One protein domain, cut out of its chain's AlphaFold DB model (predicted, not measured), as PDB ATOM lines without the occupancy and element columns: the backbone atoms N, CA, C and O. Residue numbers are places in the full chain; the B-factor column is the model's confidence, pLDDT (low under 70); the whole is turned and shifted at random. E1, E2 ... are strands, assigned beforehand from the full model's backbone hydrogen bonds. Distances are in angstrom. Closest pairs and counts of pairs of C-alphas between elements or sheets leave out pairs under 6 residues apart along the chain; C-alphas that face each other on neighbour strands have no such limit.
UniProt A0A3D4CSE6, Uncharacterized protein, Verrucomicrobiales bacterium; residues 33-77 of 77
ATOM      1  N   SER A  33     150.265 161.940 196.163       83.50
ATOM      2  CA  SER A  33     148.861 162.334 196.167       83.50
ATOM      3  C   SER A  33     148.174 161.749 197.387       83.50
ATOM      4  O   SER A  33     148.398 160.598 197.752       83.50
ATOM      5  N   TYR A  34     147.327 162.546 198.020       84.38
ATOM      6  CA  TYR A  34     146.557 162.134 199.178       84.38
ATOM      7  C   TYR A  34     145.077 162.426 198.973       84.38
ATOM      8  O   TYR A  34     144.682 163.327 198.235       84.38
ATOM      9  N   ARG A  35     144.250 161.704 199.721       85.00
ATOM     10  CA  ARG A  35     142.823 161.960 199.857       85.00
ATOM     11  C   ARG A  35     142.397 161.967 201.315       85.00
ATOM     12  O   ARG A  35     142.933 161.232 202.148       85.00
ATOM     13  N   VAL A  36     141.408 162.794 201.615       83.94
ATOM     14  CA  VAL A  36     140.769 162.892 202.924       83.94
ATOM     15  C   VAL A  36     139.437 162.164 202.860       83.94
ATOM     16  O   VAL A  36     138.608 162.422 201.989       83.94
ATOM     17  N   GLU A  37     139.216 161.266 203.812       85.00
ATOM     18  CA  GLU A  37     137.986 160.492 203.915       85.00
ATOM     19  C   GLU A  37     137.326 160.696 205.278       85.00
ATOM     20  O   GLU A  37     137.989 160.814 206.316       85.00
ATOM     21  N   LEU A  38     135.997 160.691 205.259       85.38
ATOM     22  CA  LEU A  38     135.140 160.832 206.423       85.38
ATOM     23  C   LEU A  38     134.338 159.561 206.661       85.38
ATOM     24  O   LEU A  38     133.892 158.901 205.727       85.38
ATOM     25  N   SER A  39     134.099 159.248 207.928       82.62
ATOM     26  CA  SER A  39     133.187 158.181 208.319       82.62
ATOM     27  C   SER A  39     132.421 158.557 209.576       82.62
ATOM     28  O   SER A  39     132.958 159.195 210.475       82.62
ATOM     29  N   THR A  40     131.168 158.134 209.677       84.25
ATOM     30  CA  THR A  40     130.364 158.260 210.904       84.25
ATOM     31  C   THR A  40     130.337 156.965 211.715       84.25
ATOM     32  O   THR A  40     129.970 156.980 212.886       84.25
ATOM     33  N   ASN A  41     130.741 155.844 211.109       81.31
ATOM     34  CA  ASN A  41     130.564 154.498 211.656       81.31
ATOM     35  C   ASN A  41     131.819 153.610 211.556       81.31
ATOM     36  O   ASN A  41     131.751 152.450 211.939       81.31
ATOM     37  N   LEU A  42     132.943 154.126 211.043       81.44
ATOM     38  CA  LEU A  42     134.212 153.425 210.762       81.44
ATOM     39  C   LEU A  42     134.144 152.300 209.713       81.44
ATOM     40  O   LEU A  42     135.192 151.824 209.273       81.44
ATOM     41  N   LEU A  43     132.948 151.911 209.279       84.81
ATOM     42  CA  LEU A  43     132.706 150.841 208.311       84.81
ATOM     43  C   LEU A  43     132.642 151.382 206.879       84.81
ATOM     44  O   LEU A  43     133.187 150.778 205.959       84.81
ATOM     45  N   SER A  44     132.018 152.544 206.697       84.69
ATOM     46  CA  SER A  44     131.850 153.199 205.401       84.69
ATOM     47  C   SER A  44     132.596 154.522 205.390       84.69
ATOM     48  O   SER A  44     132.441 155.330 206.305       84.69
ATOM     49  N   TRP A  45     133.393 154.745 204.351       87.75
ATOM     50  CA  TRP A  45     134.220 155.938 204.204       87.75
ATOM     51  C   TRP A  45     133.816 156.681 202.938       87.75
ATOM     52  O   TRP A  45     133.708 156.074 201.876       87.75
ATOM     53  N   GLN A  46     133.571 157.979 203.066       87.75
ATOM     54  CA  GLN A  46     133.263 158.870 201.956       87.75
ATOM     55  C   GLN A  46     134.463 159.772 201.699       87.75
ATOM     56  O   GLN A  46     134.995 160.371 202.636       87.75
ATOM     57  N   THR A  47     134.881 159.875 200.442       88.56
ATOM     58  CA  THR A  47     135.924 160.818 200.039       88.56
ATOM     59  C   THR A  47     135.370 162.230 200.126       88.56
ATOM     60  O   THR A  47     134.372 162.552 199.488       88.56
ATOM     61  N   LEU A  48     136.020 163.064 200.930       83.62
ATOM     62  CA  LEU A  48     135.717 164.485 201.019       83.62
ATOM     63  C   LEU A  48     136.506 165.271 199.971       83.62
ATOM     64  O   LEU A  48     135.983 166.186 199.348       83.62
ATOM     65  N   GLU A  49     137.779 164.923 199.817       83.12
ATOM     66  CA  GLU A  49     138.719 165.612 198.946       83.12
ATOM     67  C   GLU A  49     139.795 164.619 198.500       83.12
ATOM     68  O   GLU A  49     140.204 163.763 199.287       83.12
ATOM     69  N   SER A  50     140.248 164.713 197.254       87.06
ATOM     70  CA  SER A  50     141.306 163.873 196.679       87.06
ATOM     71  C   SER A  50     142.252 164.711 195.821       87.06
ATOM     72  O   SER A  50     142.014 165.905 195.624       87.06
ATOM     73  N   GLY A  51     143.336 164.108 195.329       84.31
ATOM     74  CA  GLY A  51     144.329 164.797 194.504       84.31
ATOM     75  C   GLY A  51     145.148 165.827 195.280       84.31
ATOM     76  O   GLY A  51     145.624 166.815 194.723       84.31
ATOM     77  N   ILE A  52     145.282 165.640 196.591       84.94
ATOM     78  CA  ILE A  52     146.016 166.552 197.457       84.94
ATOM     79  C   ILE A  52     147.500 166.275 197.273       84.94
ATOM     80  O   ILE A  52     147.998 165.263 197.756       84.94
ATOM     81  N   ILE A  53     148.203 167.167 196.584       85.19
ATOM     82  CA  ILE A  53     149.637 167.007 196.356       85.19
ATOM     83  C   ILE A  53     150.398 167.384 197.623       85.19
ATOM     84  O   ILE A  53     150.283 168.505 198.119       85.19
ATOM     85  N   GLY A  54     151.181 166.444 198.141       81.31
ATOM     86  CA  GLY A  54     152.081 166.694 199.249       81.31
ATOM     87  C   GLY A  54     153.209 167.639 198.848       81.31
ATOM     88  O   GLY A  54     153.795 167.529 197.770       81.31
ATOM     89  N   THR A  55     153.508 168.584 199.734       79.56
ATOM     90  CA  THR A  55     154.458 169.683 199.500       79.56
ATOM     91  C   THR A  55     155.709 169.593 200.379       79.56
ATOM     92  O   THR A  55     156.570 170.464 200.312       79.56
ATOM     93  N   GLY A  56     155.842 168.577 201.243       73.44
ATOM     94  CA  GLY A  56     156.895 168.542 202.276       73.44
ATOM     95  C   GLY A  56     156.623 169.465 203.472       73.44
ATOM     96  O   GLY A  56     157.419 169.527 204.424       73.44
ATOM     97  N   ALA A  57     155.508 170.195 203.442       73.50
ATOM     98  CA  ALA A  57     155.085 171.115 204.483       73.50
ATOM     99  C   ALA A  57     153.909 170.557 205.294       73.50
ATOM    100  O   ALA A  57     153.391 169.464 205.051       73.50
ATOM    101  N   LEU A  58     153.552 171.301 206.339       72.00
ATOM    102  CA  LEU A  58     152.393 171.007 207.164       72.00
ATOM    103  C   LEU A  58     151.182 171.668 206.514       72.00
ATOM    104  O   LEU A  58     151.024 172.885 206.581       72.00
ATOM    105  N   GLU A  59     150.333 170.853 205.908       67.50
ATOM    106  CA  GLU A  59     149.132 171.323 205.231       67.50
ATOM    107  C   GLU A  59     147.954 171.342 206.212       67.50
ATOM    108  O   GLU A  59     147.662 170.357 206.895       67.50
ATOM    109  N   SER A  60     147.260 172.478 206.299       71.62
ATOM    110  CA  SER A  60     146.051 172.610 207.112       71.62
ATOM    111  C   SER A  60     144.845 172.871 206.225       71.62
ATOM    112  O   SER A  60     144.781 173.906 205.562       71.62
ATOM    113  N   ARG A  61     143.855 171.977 206.267       68.69
ATOM    114  CA  ARG A  61     142.569 172.181 205.596       68.69
ATOM    115  C   ARG A  61     141.412 172.265 206.562       68.69
ATOM    116  O   ARG A  61     141.387 171.630 207.614       68.69
ATOM    117  N   ARG A  62     140.439 173.087 206.178       69.31
ATOM    118  CA  ARG A  62     139.152 173.169 206.855       69.31
ATOM    119  C   ARG A  62     138.243 172.115 206.257       69.31
ATOM    120  O   ARG A  62     137.964 172.145 205.066       69.31
ATOM    121  N   VAL A  63     137.769 171.216 207.102       66.44
ATOM    122  CA  VAL A  63     136.716 170.276 206.740       66.44
ATOM    123  C   VAL A  63     135.366 170.943 207.051       66.44
ATOM    124  O   VAL A  63     135.217 171.461 208.164       66.44
ATOM    125  N   PRO A  64     134.408 171.000 206.102       66.44
ATOM    126  CA  PRO A  64     133.102 171.616 206.333       66.44
ATOM    127  C   PRO A  64     132.305 170.867 207.410       66.44
ATOM    128  O   PRO A  64     132.566 169.695 207.665       66.44
ATOM    129  N   ASN A  65     131.359 171.583 208.038       58.00
ATOM    130  CA  ASN A  65     130.543 171.186 209.197       58.00
ATOM    131  C   ASN A  65     130.423 169.673 209.404       58.00
ATOM    132  O   ASN A  65     129.565 168.989 208.846       58.00
ATOM    133  N   LEU A  66     131.297 169.173 210.266       64.00
ATOM    134  CA  LEU A  66     131.277 167.804 210.722       64.00
ATOM    135  C   LEU A  66     130.205 167.704 211.805       64.00
ATOM    136  O   LEU A  66     130.281 168.409 212.811       64.00
ATOM    137  N   GLY A  67     129.197 166.852 211.603       63.59
ATOM    138  CA  GLY A  67     128.221 166.541 212.650       63.59
ATOM    139  C   GLY A  67     128.902 166.062 213.942       63.59
ATOM    140  O   GLY A  67     130.098 165.778 213.966       63.59
ATOM    141  N   ASN A  68     128.136 165.930 215.029       67.62
ATOM    142  CA  ASN A  68     128.670 165.779 216.394       67.62
ATOM    143  C   ASN A  68     129.724 164.669 216.606       67.62
ATOM    144  O   ASN A  68     130.467 164.739 217.586       67.62
ATOM    145  N   LYS A  69     129.806 163.648 215.738       70.94
ATOM    146  CA  LYS A  69     130.842 162.603 215.774       70.94
ATOM    147  C   LYS A  69     131.167 162.111 214.365       70.94
ATOM    148  O   LYS A  69     130.412 161.332 213.790       70.94
ATOM    149  N   VAL A  70     132.314 162.525 213.842       77.94
ATOM    150  CA  VAL A  70     132.886 161.966 212.614       77.94
ATOM    151  C   VAL A  70     134.312 161.501 212.868       77.94
ATOM    152  O   VAL A  70     135.020 162.025 213.729       77.94
ATOM    153  N   PHE A  71     134.735 160.537 212.073       81.44
ATOM    154  CA  PHE A  71     136.104 160.084 211.955       81.44
ATOM    155  C   PHE A  71     136.675 160.640 210.661       81.44
ATOM    156  O   PHE A  71     136.031 160.570 209.618       81.44
ATOM    157  N   VAL A  72     137.883 161.186 210.743       81.38
ATOM    158  CA  VAL A  72     138.626 161.695 209.593       81.38
ATOM    159  C   VAL A  72     139.880 160.852 209.449       81.38
ATOM    160  O   VAL A  72     140.552 160.577 210.446       81.38
ATOM    161  N   ARG A  73     140.207 160.454 208.221       81.00
ATOM    162  CA  ARG A  73     141.503 159.853 207.902       81.00
ATOM    163  C   ARG A  73     142.067 160.444 206.617       81.00
ATOM    164  O   ARG A  73     141.314 160.881 205.751       81.00
ATOM    165  N   VAL A  74     143.389 160.417 206.507       81.19
ATOM    166  CA  VAL A  74     144.129 160.753 205.287       81.19
ATOM    167  C   VAL A  74     144.705 159.461 204.724       81.19
ATOM    168  O   VAL A  74     145.184 158.615 205.483       81.19
ATOM    169  N   ARG A  75     144.621 159.278 203.409       81.25
ATOM    170  CA  ARG A  75     145.175 158.128 202.687       81.25
ATOM    171  C   ARG A  75     146.025 158.634 201.536       81.25
ATOM    172  O   ARG A  75     145.634 159.598 200.893       81.25
ATOM    173  N   GLU A  76     147.161 157.992 201.304       83.50
ATOM    174  CA  GLU A  76     147.885 158.126 200.037       83.50
ATOM    175  C   GLU A  76     147.057 157.475 198.917       83.50
ATOM    176  O   GLU A  76     146.358 156.483 199.170       83.50
ATOM    177  N   GLU A  77     147.096 158.074 197.730       78.56
ATOM    178  CA  GLU A  77     146.513 157.549 196.488       78.56
ATOM    179  C   GLU A  77     147.534 156.767 195.660       78.56
ATOM    180  O   GLU A  77     148.696 157.225 195.553       78.56
TER     181      GLU A  77
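AT A GLANCE: This is residues 33 to 77 of the 77 residues of an uncharacterized protein of Verrucomicrobiales bacterium (UniProt A0A3D4CSE6). A small antiparallel sheet of three strands, E2, E1 and E3, forms a wall, and one long loop arches over one of its faces like a handle, with open space between the loop and the sheet. The loop, residues 54 to 70, leaves the end of E2 at one edge of the sheet and comes back at the start of E3 at the other edge, while E1 lies between the two; the opposite face is bare. The printed part has 45 residues, with no named helix and three named strands in the order E1, E2, E3 along the chain. The class is all strand, though under half of the residues, 21 of 45, are in named elements. The whole is only just compact, close to loose, with a radius of gyration of the C-alphas of 11.1 A, and elongated, with spans of 31 by 19 by 12 A.

HOW THE PARTS SIT: The inner strand of the sheet is E1, residues 33 to 39. One edge strand is E2, residues 46 to 53, and the other is E3, residues 71 to 76. E2 and E1 form a hairpin and are antiparallel, with 162 degrees between their N-to-C directions. The C-alphas of Ser 50 and Arg 35, which face each other, are 4.0 A apart. N 34 and O 52, at 2.8 A, and N 46 and O 38, at 2.8 A, are within hydrogen-bond range. E1 and E3 are antiparallel at 158 degrees. The C-alphas of Tyr 34 and Glu 76, which face each other, are 4.3 A apart. N 35 and O 75, at 2.8 A, and N 71 and O 39, at 2.7 A, are within hydrogen-bond range. E2 and E3 are apart.

IN THESE COORDINATES: E1 measures 20.3 A from its first to its last C-alpha, beginning at C-alpha 33 (148.861, 162.334, 196.167). E2 measures 19.1 A and ends at C-alpha 53 (149.637, 167.007, 196.356). E3 measures 16.9 A and ends at C-alpha 76 (147.885, 158.126, 200.037).

THE WHOLE: The two C-alphas farthest apart are those of Gly 56 and Asn 68, 31.7 A, both in the long link of 17 residues from E2 to E3. The link from E1 to E2 has 6 residues and is short. The C-alphas of the first and last printed residues, Ser 33 and Glu 77, are 5.3 A apart; Glu 77 is the chain's last residue. The printed part has no cut. The mean pLDDT of the printed part is 78.6, and residue 59 and residues 61 to 68 are under 70.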